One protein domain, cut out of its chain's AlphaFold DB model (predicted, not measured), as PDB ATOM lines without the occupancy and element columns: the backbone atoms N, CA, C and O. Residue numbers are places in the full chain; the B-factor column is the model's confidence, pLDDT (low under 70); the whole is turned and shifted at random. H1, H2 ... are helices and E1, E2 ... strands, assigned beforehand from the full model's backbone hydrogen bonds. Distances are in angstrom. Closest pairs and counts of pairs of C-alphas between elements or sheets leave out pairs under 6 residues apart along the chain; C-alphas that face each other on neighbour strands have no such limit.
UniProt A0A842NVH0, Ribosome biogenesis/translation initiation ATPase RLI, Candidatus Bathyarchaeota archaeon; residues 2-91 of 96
ATOM      1  N   ALA A   2     276.621  76.487 206.787       88.56
ATOM      2  CA  ALA A   2     275.489  75.550 206.742       88.56
ATOM      3  C   ALA A   2     274.894  75.380 205.332       88.56
ATOM      4  O   ALA A   2     274.811  74.253 204.859       88.56
ATOM      5  N   ILE A   3     274.599  76.488 204.637       91.62
ATOM      6  CA  ILE A   3     274.003  76.483 203.286       91.62
ATOM      7  C   ILE A   3     274.820  75.611 202.325       91.62
ATOM      8  O   ILE A   3     274.325  74.593 201.859       91.62
ATOM      9  N   ARG A   4     276.104  75.941 202.125       91.00
ATOM     10  CA  ARG A   4     277.001  75.191 201.229       91.00
ATOM     11  C   ARG A   4     277.128  73.707 201.588       91.00
ATOM     12  O   ARG A   4     277.308  72.873 200.710       91.00
ATOM     13  N   ARG A   5     277.083  73.365 202.880       92.00
ATOM     14  CA  ARG A   5     277.141  71.966 203.322       92.00
ATOM     15  C   ARG A   5     275.860  71.222 202.946       92.00
ATOM     16  O   ARG A   5     275.951  70.132 202.399       92.00
ATOM     17  N   ILE A   6     274.700  71.803 203.239       94.94
ATOM     18  CA  ILE A   6     273.395  71.175 203.001       94.94
ATOM     19  C   ILE A   6     273.148  70.999 201.501       94.94
ATOM     20  O   ILE A   6     272.750  69.917 201.080       94.94
ATOM     21  N   THR A   7     273.445  72.018 200.688       95.75
ATOM     22  CA  THR A   7     273.270  71.941 199.229       95.75
ATOM     23  C   THR A   7     274.114  70.829 198.619       95.75
ATOM     24  O   THR A   7     273.598  70.012 197.860       95.75
ATOM     25  N   LYS A   8     275.384  70.721 199.035       92.56
ATOM     26  CA  LYS A   8     276.275  69.635 198.606       92.56
ATOM     27  C   LYS A   8     275.807  68.260 199.074       92.56
ATOM     28  O   LYS A   8     275.830  67.328 198.284       92.56
ATOM     29  N   MET A   9     275.392  68.128 200.336       96.31
ATOM     30  CA  MET A   9     274.936  66.845 200.887       96.31
ATOM     31  C   MET A   9     273.673  66.328 200.199       96.31
ATOM     32  O   MET A   9     273.558  65.129 199.972       96.31
ATOM     33  N   ASN A  10     272.751  67.222 199.851       97.00
ATOM     34  CA  ASN A  10     271.476  66.850 199.244       97.00
ATOM     35  C   ASN A  10     271.525  66.829 197.707       97.00
ATOM     36  O   ASN A  10     270.524  66.499 197.081       97.00
ATOM     37  N   GLY A  11     272.654  67.209 197.092       95.62
ATOM     38  CA  GLY A  11     272.784  67.294 195.634       95.62
ATOM     39  C   GLY A  11     271.851  68.327 194.992       95.62
ATOM     40  O   GLY A  11     271.439  68.149 193.851       95.62
ATOM     41  N   VAL A  12     271.493  69.387 195.725       96.38
ATOM     42  CA  VAL A  12     270.556  70.426 195.266       96.38
ATOM     43  C   VAL A  12     271.276  71.736 194.959       96.38
ATOM     44  O   VAL A  12     272.273  72.086 195.594       96.38
ATOM     45  N   THR A  13     270.729  72.500 194.018       94.00
ATOM     46  CA  THR A  13     271.186  73.856 193.699       94.00
ATOM     47  C   THR A  13     270.434  74.881 194.542       94.00
ATOM     48  O   THR A  13     269.232  74.749 194.763       94.00
ATOM     49  N   ALA A  14     271.131  75.923 194.996       94.50
ATOM     50  CA  ALA A  14     270.523  77.055 195.684       94.50
ATOM     51  C   ALA A  14     270.950  78.370 195.029       94.50
ATOM     52  O   ALA A  14     272.124  78.551 194.707       94.50
ATOM     53  N   PHE A  15     269.997  79.288 194.891       94.56
ATOM     54  CA  PHE A  15     270.260  80.690 194.591       94.56
ATOM     55  C   PHE A  15     270.267  81.470 195.903       94.56
ATOM     56  O   PHE A  15     269.363  81.315 196.723       94.56
ATOM     57  N   VAL A  16     271.303  82.279 196.112       94.69
ATOM     58  CA  VAL A  16     271.513  83.049 197.342       94.69
ATOM     59  C   VAL A  16     271.772  84.501 196.956       94.69
ATOM     60  O   VAL A  16     272.717  84.784 196.216       94.69
ATOM     61  N   VAL A  17     270.913  85.398 197.439       94.88
ATOM     62  CA  VAL A  17     271.022  86.847 197.239       94.88
ATOM     63  C   VAL A  17     271.477  87.463 198.551       94.88
ATOM     64  O   VAL A  17     270.779  87.350 199.553       94.88
ATOM     65  N   GLU A  18     272.648  88.089 198.537       93.56
ATOM     66  CA  GLU A  18     273.282  88.666 199.718       93.56
ATOM     67  C   GLU A  18     274.018  89.954 199.355       93.56
ATOM     68  O   GLU A  18     274.511  90.112 198.235       93.56
ATOM     69  N   HIS A  19     274.133  90.854 200.331       92.81
ATOM     70  CA  HIS A  19     274.967  92.056 200.226       92.81
ATOM     71  C   HIS A  19     276.347  91.874 200.879       92.81
ATOM     72  O   HIS A  19     277.254  92.673 200.644       92.81
ATOM     73  N   ASP A  20     276.530  90.824 201.688       91.19
ATOM     74  CA  ASP A  20     277.819  90.495 202.296       91.19
ATOM     75  C   ASP A  20     278.700  89.695 201.320       91.19
ATOM     76  O   ASP A  20     278.542  88.487 201.119       91.19
ATOM     77  N   ILE A  21     279.687  90.382 200.745       87.62
ATOM     78  CA  ILE A  21     280.678  89.827 199.811       87.62
ATOM     79  C   ILE A  21     281.471  88.672 200.447       87.62
ATOM     80  O   ILE A  21     281.849  87.719 199.762       87.62
ATOM     81  N   VAL A  22     281.722  88.722 201.761       87.19
ATOM     82  CA  VAL A  22     282.452  87.673 202.485       87.19
ATOM     83  C   VAL A  22     281.596  86.417 202.590       87.19
ATOM     84  O   VAL A  22     282.090  85.311 202.365       87.19
ATOM     85  N   ALA A  23     280.309  86.567 202.904       90.12
ATOM     86  CA  ALA A  23     279.376  85.445 202.912       90.12
ATOM     87  C   ALA A  23     279.295  84.791 201.525       90.12
ATOM     88  O   ALA A  23     279.370  83.561 201.424       90.12
ATOM     89  N   GLN A  24     279.244  85.609 200.471       90.94
ATOM     90  CA  GLN A  24     279.207  85.144 199.089       90.94
ATOM     91  C   GLN A  24     280.478  84.365 198.703       90.94
ATOM     92  O   GLN A  24     280.354  83.261 198.177       90.94
ATOM     93  N   ASP A  25     281.679  84.847 199.065       88.25
ATOM     94  CA  ASP A  25     282.958  84.121 198.877       88.25
ATOM     95  C   ASP A  25     282.938  82.723 199.520       88.25
ATOM     96  O   ASP A  25     283.434  81.741 198.971       88.25
ATOM     97  N   PHE A  26     282.338  82.606 200.708       87.62
ATOM     98  CA  PHE A  26     282.322  81.340 201.438       87.62
ATOM     99  C   PHE A  26     281.290  80.329 200.931       87.62
ATOM    100  O   PHE A  26     281.470  79.119 201.142       87.62
ATOM    101  N   ILE A  27     280.178  80.800 200.366       91.44
ATOM    102  CA  ILE A  27     279.017  79.965 200.040       91.44
ATOM    103  C   ILE A  27     278.975  79.625 198.552       91.44
ATOM    104  O   ILE A  27     278.663  78.480 198.222       91.44
ATOM    105  N   ALA A  28     279.277  80.590 197.685       92.25
ATOM    106  CA  ALA A  28     279.015  80.501 196.260       92.25
ATOM    107  C   ALA A  28     280.077  79.685 195.511       92.25
ATOM    108  O   ALA A  28     281.275  79.801 195.763       92.25
ATOM    109  N   ASP A  29     279.627  78.881 194.546       92.12
ATOM    110  CA  ASP A  29     280.507  78.257 193.550       92.12
ATOM    111  C   ASP A  29     280.514  79.067 192.225       92.12
ATOM    112  O   ASP A  29     281.487  79.031 191.473       92.12
ATOM    113  N   SER A  30     279.460  79.852 191.961       94.19
ATOM    114  CA  SER A  30     279.333  80.799 190.838       94.19
ATOM    115  C   SER A  30     278.613  82.071 191.294       94.19
ATOM    116  O   SER A  30     277.911  82.051 192.306       94.19
ATOM    117  N   LEU A  31     278.792  83.174 190.568       95.12
ATOM    118  CA  LEU A  31     278.199  84.473 190.889       95.12
ATOM    119  C   LEU A  31     277.383  85.001 189.704       95.12
ATOM    120  O   LEU A  31     277.779  84.824 188.557       95.12
ATOM    121  N   MET A  32     276.271  85.677 189.981       95.62
ATOM    122  CA  MET A  32     275.534  86.488 189.010       95.62
ATOM    123  C   MET A  32     275.607  87.940 189.469       95.62
ATOM    124  O   MET A  32     275.233  88.239 190.603       95.62
ATOM    125  N   VAL A  33     276.100  88.832 188.610       94.38
ATOM    126  CA  VAL A  33     276.199  90.263 188.921       94.38
ATOM    127  C   VAL A  33     275.005  90.987 188.312       94.38
ATOM    128  O   VAL A  33     274.630  90.725 187.168       94.38
ATOM    129  N   PHE A  34     274.388  91.865 189.095       94.31
ATOM    130  CA  PHE A  34     273.265  92.690 188.670       94.31
ATOM    131  C   PHE A  34     273.733  94.136 188.529       94.31
ATOM    132  O   PHE A  34     274.426  94.644 189.408       94.31
ATOM    133  N   HIS A  35     273.324  94.795 187.446       92.00
ATOM    134  CA  HIS A  35     273.654  96.194 187.156       92.00
ATOM    135  C   HIS A  35     272.384  96.977 186.821       92.00
ATOM    136  O   HIS A  35     271.391  96.388 186.401       92.00
ATOM    137  N   GLY A  36     272.408  98.300 186.968       92.75
ATOM    138  CA  GLY A  36     271.285  99.161 186.598       92.75
ATOM    139  C   GLY A  36     271.129 100.361 187.523       92.75
ATOM    140  O   GLY A  36     272.058 100.737 188.234       92.75
ATOM    141  N   GLU A  37     269.937 100.949 187.512       94.19
ATOM    142  CA  GLU A  37     269.576 102.094 188.339       94.19
ATOM    143  C   GLU A  37     268.484 101.698 189.343       94.19
ATOM    144  O   GLU A  37     267.391 101.257 188.967       94.19
ATOM    145  N   ALA A  38     268.775 101.870 190.636       93.12
ATOM    146  CA  ALA A  38     267.866 101.512 191.720       93.12
ATOM    147  C   ALA A  38     266.490 102.180 191.549       93.12
ATOM    148  O   ALA A  38     266.380 103.392 191.377       93.12
ATOM    149  N   GLY A  39     265.427 101.374 191.595       95.19
ATOM    150  CA  GLY A  39     264.050 101.846 191.417       95.19
ATOM    151  C   GLY A  39     263.650 102.169 189.972       95.19
ATOM    152  O   GLY A  39     262.517 102.600 189.766       95.19
ATOM    153  N   ARG A  40     264.528 101.959 188.977       96.69
ATOM    154  CA  ARG A  40     264.214 102.203 187.558       96.69
ATOM    155  C   ARG A  40     264.440 100.991 186.666       96.69
ATOM    156  O   ARG A  40     263.488 100.487 186.079       96.69
ATOM    157  N   THR A  41     265.681 100.530 186.539       97.06
ATOM    158  CA  THR A  41     266.054  99.456 185.608       97.06
ATOM    159  C   THR A  41     267.090  98.537 186.236       97.06
ATOM    160  O   THR A  41     267.934  98.967 187.015       97.06
ATOM    161  N   GLY A  42     267.030  97.252 185.894       95.31
ATOM    162  CA  GLY A  42     267.981  96.251 186.359       95.31
ATOM    163  C   GLY A  42     268.251  95.223 185.270       95.31
ATOM    164  O   GLY A  42     267.335  94.800 184.567       95.31
ATOM    165  N   TYR A  43     269.508  94.825 185.140       94.88
ATOM    166  CA  TYR A  43     269.981  93.783 184.245       94.88
ATOM    167  C   TYR A  43     270.661  92.693 185.072       94.88
ATOM    168  O   TYR A  43     271.626  92.963 185.789       94.88
ATOM    169  N   GLY A  44     270.144  91.468 184.979       94.31
ATOM    170  CA  GLY A  44     270.745  90.293 185.604       94.31
ATOM    171  C   GLY A  44     271.764  89.648 184.672       94.31
ATOM    172  O   GLY A  44     271.413  89.214 183.576       94.31
ATOM    173  N   GLY A  45     273.020  89.573 185.107       92.12
ATOM    174  CA  GLY A  45     274.073  88.871 184.382       92.12
ATOM    175  C   GLY A  45     273.910  87.351 184.419       92.12
ATOM    176  O   GLY A  45     273.228  86.788 185.277       92.12
ATOM    177  N   THR A  46     274.580  86.664 183.496       95.00
ATOM    178  CA  THR A  46     274.664  85.199 183.495       95.00
ATOM    179  C   THR A  46     275.545  84.693 184.642       95.00
ATOM    180  O   THR A  46     276.490  85.389 185.025       95.00
ATOM    181  N   PRO A  47     275.308  83.473 185.164       95.31
ATOM    182  CA  PRO A  47     276.216  82.855 186.123       95.31
ATOM    183  C   PRO A  47     277.635  82.767 185.556       95.31
ATOM    184  O   PRO A  47     277.847  82.235 184.468       95.31
ATOM    185  N   MET A  48     278.604  83.280 186.303       94.75
ATOM    186  CA  MET A  48     280.024  83.264 185.960       94.75
ATOM    187  C   MET A  48     280.849  82.705 187.117       94.75
ATOM    188  O   MET A  48     280.348  82.529 188.234       94.75
ATOM    189  N   LYS A  49     282.125  82.396 186.866       94.62
ATOM    190  CA  LYS A  49     283.020  81.949 187.941       94.62
ATOM    191  C   LYS A  49     283.098  83.020 189.024       94.62
ATOM    192  O   LYS A  49     283.084  84.211 188.724       94.62
ATOM    193  N   LEU A  50     283.229  82.588 190.279       91.25
ATOM    194  CA  LEU A  50     283.281  83.491 191.430       91.25
ATOM    195  C   LEU A  50     284.325  84.607 191.250       91.25
ATOM    196  O   LEU A  50     284.015  85.770 191.471       91.25
ATOM    197  N   GLU A  51     285.532  84.267 190.793       91.25
ATOM    198  CA  GLU A  51     286.605  85.243 190.565       91.25
ATOM    199  C   GLU A  51     286.245  86.279 189.489       91.25
ATOM    200  O   GLU A  51     286.440  87.475 189.695       91.25
ATOM    201  N   GLU A  52     285.698  85.846 188.353       93.62
ATOM    202  CA  GLU A  52     285.301  86.729 187.248       93.62
ATOM    203  C   GLU A  52     284.155  87.660 187.671       93.62
ATOM    204  O   GLU A  52     284.207  88.869 187.430       93.62
ATOM    205  N   GLY A  53     283.164  87.112 188.380       94.00
ATOM    206  CA  GLY A  53     282.034  87.871 188.907       94.00
ATOM    207  C   GLY A  53     282.447  88.890 189.951       94.00
ATOM    208  O   GLY A  53     282.044  90.046 189.866       94.00
ATOM    209  N   MET A  54     283.309  88.504 190.891       93.56
ATOM    210  CA  MET A  54     283.822  89.429 191.898       93.56
ATOM    211  C   MET A  54     284.669  90.534 191.270       93.56
ATOM    212  O   MET A  54     284.511  91.690 191.640       93.56
ATOM    213  N   ASN A  55     285.530  90.222 190.293       94.25
ATOM    214  CA  ASN A  55     286.300  91.255 189.597       94.25
ATOM    215  C   ASN A  55     285.402  92.227 188.823       94.25
ATOM    216  O   ASN A  55     285.687  93.420 188.811       94.25
ATOM    217  N   THR A  56     284.332  91.733 188.199       94.25
ATOM    218  CA  THR A  56     283.351  92.572 187.493       94.25
ATOM    219  C   THR A  56     282.604  93.474 188.473       94.25
ATOM    220  O   THR A  56     282.624  94.691 188.327       94.25
ATOM    221  N   PHE A  57     282.033  92.898 189.533       93.81
ATOM    222  CA  PHE A  57     281.287  93.643 190.547       93.81
ATOM    223  C   PHE A  57     282.145  94.696 191.265       93.81
ATOM    224  O   PHE A  57     281.737  95.844 191.420       93.81
ATOM    225  N   LEU A  58     283.353  94.326 191.694       94.31
ATOM    226  CA  LEU A  58     284.242  95.222 192.436       94.31
ATOM    227  C   LEU A  58     284.809  96.348 191.568       94.31
ATOM    228  O   LEU A  58     285.035  97.446 192.073       94.31
ATOM    229  N   ARG A  59     285.003  96.092 190.269       94.81
ATOM    230  CA  ARG A  59     285.385  97.122 189.301       94.81
ATOM    231  C   ARG A  59     284.310  98.186 189.163       94.81
ATOM    232  O   ARG A  59     284.639  99.364 189.199       94.81
ATOM    233  N   ASP A  60     283.053  97.779 189.050       92.62
ATOM    234  CA  ASP A  60     281.928  98.711 188.933       92.62
ATOM    235  C   ASP A  60     281.743  99.557 190.197       92.62
ATOM    236  O   ASP A  60     281.361 100.722 190.121       92.62
ATOM    237  N   MET A  61     282.073  98.987 191.357       92.38
ATOM    238  CA  MET A  61     282.101  99.692 192.640       92.38
ATOM    239  C   MET A  61     283.373 100.530 192.860       92.38
ATOM    240  O   MET A  61     283.467 101.212 193.876       92.38
ATOM    241  N   ASP A  62     284.354 100.450 191.958       94.81
ATOM    242  CA  ASP A  62     285.690 101.056 192.055       94.81
ATOM    243  C   ASP A  62     286.451 100.755 193.371       94.81
ATOM    244  O   ASP A  62     287.241 101.558 193.878       94.81
ATOM    245  N   ILE A  63     286.248  99.556 193.927       94.50
ATOM    246  CA  ILE A  63     286.843  99.097 195.194       94.50
ATOM    247  C   ILE A  63     287.708  97.867 194.944       94.50
ATOM    248  O   ILE A  63     287.326  96.977 194.196       94.50
ATOM    249  N   THR A  64     288.842  97.750 195.635       95.31
ATOM    250  CA  THR A  64     289.689  96.556 195.548       95.31
ATOM    251  C   THR A  64     289.825  95.811 196.877       95.31
ATOM    252  O   THR A  64     289.736  96.387 197.967       95.31
ATOM    253  N   PHE A  65     290.043  94.500 196.790       93.38
ATOM    254  CA  PHE A  65     290.198  93.578 197.907       93.38
ATOM    255  C   PHE A  65     291.539  92.833 197.845       93.38
ATOM    256  O   PHE A  65     292.098  92.545 196.789       93.38
ATOM    257  N   ARG A  66     292.060  92.485 199.022       91.31
ATOM    258  CA  ARG A  66     293.230  91.614 199.204       91.31
ATOM    259  C   ARG A  66     292.907  90.479 200.163       91.31
ATOM    260  O   ARG A  66     292.017  90.623 201.005       91.31
ATOM    261  N   ARG A  67     293.655  89.374 200.103       87.88
ATOM    262  CA  ARG A  67     293.591  88.354 201.157       87.88
ATOM    263  C   ARG A  67     294.554  88.701 202.282       87.88
ATOM    264  O   ARG A  67     295.733  88.962 202.073       87.88
ATOM    265  N   ASP A  68     294.027  88.694 203.496       85.88
ATOM    266  CA  ASP A  68     294.833  88.793 204.702       85.88
ATOM    267  C   ASP A  68     295.783  87.585 204.811       85.88
ATOM    268  O   ASP A  68     295.364  86.443 204.604       85.88
ATOM    269  N   GLY A  69     297.064  87.829 205.106       82.81
ATOM    270  CA  GLY A  69     298.100  86.791 205.103       82.81
ATOM    271  C   GLY A  69     297.815  85.661 206.093       82.81
ATOM    272  O   GLY A  69     297.931  84.487 205.720       82.81
ATOM    273  N   ASP A  70     297.350  86.032 207.287       86.44
ATOM    274  CA  ASP A  70     297.149  85.133 208.423       86.44
ATOM    275  C   ASP A  70     295.771  84.472 208.384       86.44
ATOM    276  O   ASP A  70     295.635  83.256 208.505       86.44
ATOM    277  N   THR A  71     294.720  85.269 208.175       85.12
ATOM    278  CA  THR A  71     293.336  84.784 208.278       85.12
ATOM    279  C   THR A  71     292.740  84.340 206.947       85.12
ATOM    280  O   THR A  71     291.643  83.779 206.927       85.12
ATOM    281  N   LYS A  72     293.414  84.639 205.826       81.62
ATOM    282  CA  LYS A  72     292.906  84.495 204.448       81.62
ATOM    283  C   LYS A  72     291.603  85.241 204.182       81.62
ATOM    284  O   LYS A  72     291.023  85.075 203.110       81.62
ATOM    285  N   ARG A  73     291.137  86.079 205.113       82.94
ATOM    286  CA  ARG A  73     289.897  86.834 204.953       82.94
ATOM    287  C   ARG A  73     290.080  87.920 203.892       82.94
ATOM    288  O   ARG A  73     291.126  88.572 203.883       82.94
ATOM    289  N   PRO A  74     289.078  88.143 203.030       88.25
ATOM    290  CA  PRO A  74     289.092  89.273 202.115       88.25
ATOM    291  C   PRO A  74     289.010  90.588 202.909       88.25
ATOM    292  O   PRO A  74     288.203  90.736 203.830       88.25
ATOM    293  N   ARG A  75     289.887  91.540 202.584       89.94
ATOM    294  CA  ARG A  75     289.974  92.870 203.200       89.94
ATOM    295  C   ARG A  75     289.991  93.938 202.117       89.94
ATOM    296  O   ARG A  75     290.774  93.835 201.179       89.94
ATOM    297  N   VAL A  76     289.198  94.987 202.304       92.62
ATOM    298  CA  VAL A  76     289.191  96.161 201.425       92.62
ATOM    299  C   VAL A  76     290.546  96.878 201.494       92.62
ATOM    300  O   VAL A  76     291.145  97.034 202.571       92.62
ATOM    301  N   ASN A  77     291.060  97.305 200.345       94.06
ATOM    302  CA  ASN A  77     292.185  98.229 200.285       94.06
ATOM    303  C   ASN A  77     291.701  99.659 200.490       94.06
ATOM    304  O   ASN A  77     290.630 100.040 200.033       94.06
ATOM    305  N   LYS A  78     292.516 100.472 201.168       95.31
ATOM    306  CA  LYS A  78     292.247 101.909 201.225       95.31
ATOM    307  C   LYS A  78     292.349 102.480 199.814       95.31
ATOM    308  O   LYS A  78     293.297 102.149 199.094       95.31
ATOM    309  N   GLU A  79     291.405 103.341 199.471       94.94
ATOM    310  CA  GLU A  79     291.375 104.041 198.192       94.94
ATOM    311  C   GLU A  79     292.714 104.740 197.924       94.94
ATOM    312  O   GLU A  79     293.339 105.296 198.834       94.94
ATOM    313  N   ALA A  80     293.198 104.641 196.684       94.12
ATOM    314  CA  ALA A  80     294.452 105.231 196.224       94.12
ATOM    315  C   ALA A  80     295.724 104.756 196.961       94.12
ATOM    316  O   ALA A  80     296.819 105.285 196.712       94.12
ATOM    317  N   SER A  81     295.619 103.733 197.818       96.19
ATOM    318  CA  SER A  81     296.780 103.053 198.387       96.19
ATOM    319  C   SER A  81     297.621 102.394 197.292       96.19
ATOM    320  O   SER A  81     297.164 102.159 196.173       96.19
ATOM    321  N   ARG A  82     298.879 102.071 197.616       95.00
ATOM    322  CA  ARG A  82     299.792 101.416 196.667       95.00
ATOM    323  C   ARG A  82     299.184 100.136 196.079       95.00
ATOM    324  O   ARG A  82     299.240  99.952 194.869       95.00
ATOM    325  N   LEU A  83     298.595  99.292 196.931       93.31
ATOM    326  CA  LEU A  83     297.974  98.031 196.517       93.31
ATOM    327  C   LEU A  83     296.706  98.257 195.689       93.31
ATOM    328  O   LEU A  83     296.532  97.586 194.680       93.31
ATOM    329  N   ASP A  84     295.870  99.226 196.071       95.69
ATOM    330  CA  ASP A  84     294.658  99.574 195.320       95.69
ATOM    331  C   ASP A  84     294.995  99.992 193.881       95.69
ATOM    332  O   ASP A  84     294.488  99.421 192.918       95.69
ATOM    333  N   LYS A  85     295.958 100.908 193.719       95.94
ATOM    334  CA  LYS A  85     296.428 101.360 192.399       95.94
ATOM    335  C   LYS A  85     297.010 100.224 191.559       95.94
ATOM    336  O   LYS A  85     296.769 100.152 190.357       95.94
ATOM    337  N   GLU A  86     297.788  99.342 192.179       95.44
ATOM    338  CA  GLU A  86     298.395  98.191 191.509       95.44
ATOM    339  C   GLU A  86     297.337  97.191 191.014       95.44
ATOM    340  O   GLU A  86     297.391  96.735 189.868       95.44
ATOM    341  N   GLN A  87     296.340  96.900 191.846       95.75
ATOM    342  CA  GLN A  87     295.225  96.018 191.516       95.75
ATOM    343  C   GLN A  87     294.327  96.601 190.421       95.75
ATOM    344  O   GLN A  87     294.063  95.919 189.428       95.75
ATOM    345  N   LYS A  88     293.954  97.886 190.520       95.50
ATOM    346  CA  LYS A  88     293.201  98.591 189.468       95.50
ATOM    347  C   LYS A  88     293.947  98.564 188.130       95.50
ATOM    348  O   LYS A  88     293.357  98.220 187.108       95.50
ATOM    349  N   ARG A  89     295.265  98.817 188.135       95.06
ATOM    350  CA  ARG A  89     296.117  98.782 186.928       95.06
ATOM    351  C   ARG A  89     296.172  97.401 186.270       95.06
ATOM    352  O   ARG A  89     296.257  97.310 185.051       95.06
ATOM    353  N   THR A  90     296.167  96.334 187.063       93.94
ATOM    354  CA  THR A  90     296.215  94.950 186.557       93.94
ATOM    355  C   THR A  90     294.832  94.371 186.257       93.94
ATOM    356  O   THR A  90     294.736  93.257 185.748       93.94
ATOM    357  N   GLY A  91     293.759  95.107 186.566       92.19
ATOM    358  CA  GLY A  91     292.380  94.649 186.417       92.19
ATOM    359  C   GLY A  91     291.954  93.591 187.441       92.19
ATOM    360  O   GLY A  91     290.870  93.026 187.284       92.19
TER     361      GLY A  91
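This is residues 2 to 91 of the 96 residues of the protein "Ribosome biogenesis/translation initiation ATPase RLI" of Candidatus Bathyarchaeota archaeon (UniProt A0A842NVH0). What shape does the printed part make? It is a flat, loosely joined cross: H2 and H3 run opposite ways near the middle, H1 and H4 lie at opposite ends, and the strand hairpins E1-E2 and E3-E4 point to opposite sides. What is it built of? The printed part has 90 residues, with four named helices and four named strands in the order H1, H2, E1, E2, H3, E3, E4, H4, in two antiparallel sheets of two strands each; the class is mixed, helices and strands. How spread out is it? It is only just loose, close to compact, with a radius of gyration of the C-alphas of 15.0 A and spans of 45 by 42 by 20 A.

Where does the first half run? H1, residues 2 to 10, is 12.2 A long and begins at C-alpha 2 at (275.489, 75.550, 206.742). H2 is residues 21 to 27; strands E1, residues 34 to 37, and E2, residues 41 to 44, follow. What comes after? H3, residues 50 to 60, is the longest helix, 15.5 A, from C-alpha 50 at (283.281, 83.491, 191.430). E3 is residues 65 to 67, E4 residues 74 to 76, and H4, residues 82 to 90, is 12.5 A long and ends at C-alpha 90 at (296.215, 94.950, 186.557).

How do the helices stand? H1 and H2 are close but not clearly touching, with Arg 4 and Ile 27 the closest C-alphas at 5.3 A, at a shallow tilt of 28 degrees, the same way. H2 and H3 are close but not clearly touching, with C-alphas 25 and 50 closest at 7.5 A, at a shallow tilt of 12 degrees, opposite ways. H3 and H4 are close but not clearly touching, about perpendicular at 73 degrees, with C-alphas 59 and 88 closest at 8.0 A. How are the strands paired? The hairpin E1 and E2 is antiparallel at 172 degrees, with N 43 and O 35 at 2.8 A, within hydrogen-bond range. The hairpin E3 and E4 is antiparallel at 141 degrees, with N 75 and O 66 at 2.8 A, within that range. What else does the backbone show? In H1, H2, H3 and H4 every O i to N i+4 pair is within hydrogen-bond range. Residues 30 to 31 pair with 48 to 49, antiparallel, outside the named strands.

How large is it? The two C-alphas farthest apart, of Asn 10 and Ala 80, are 44.8 A apart. Is it whole and well predicted? The printed part has no cut and no long link. Its mean pLDDT in this model is 92.8, and no printed residue is under 70.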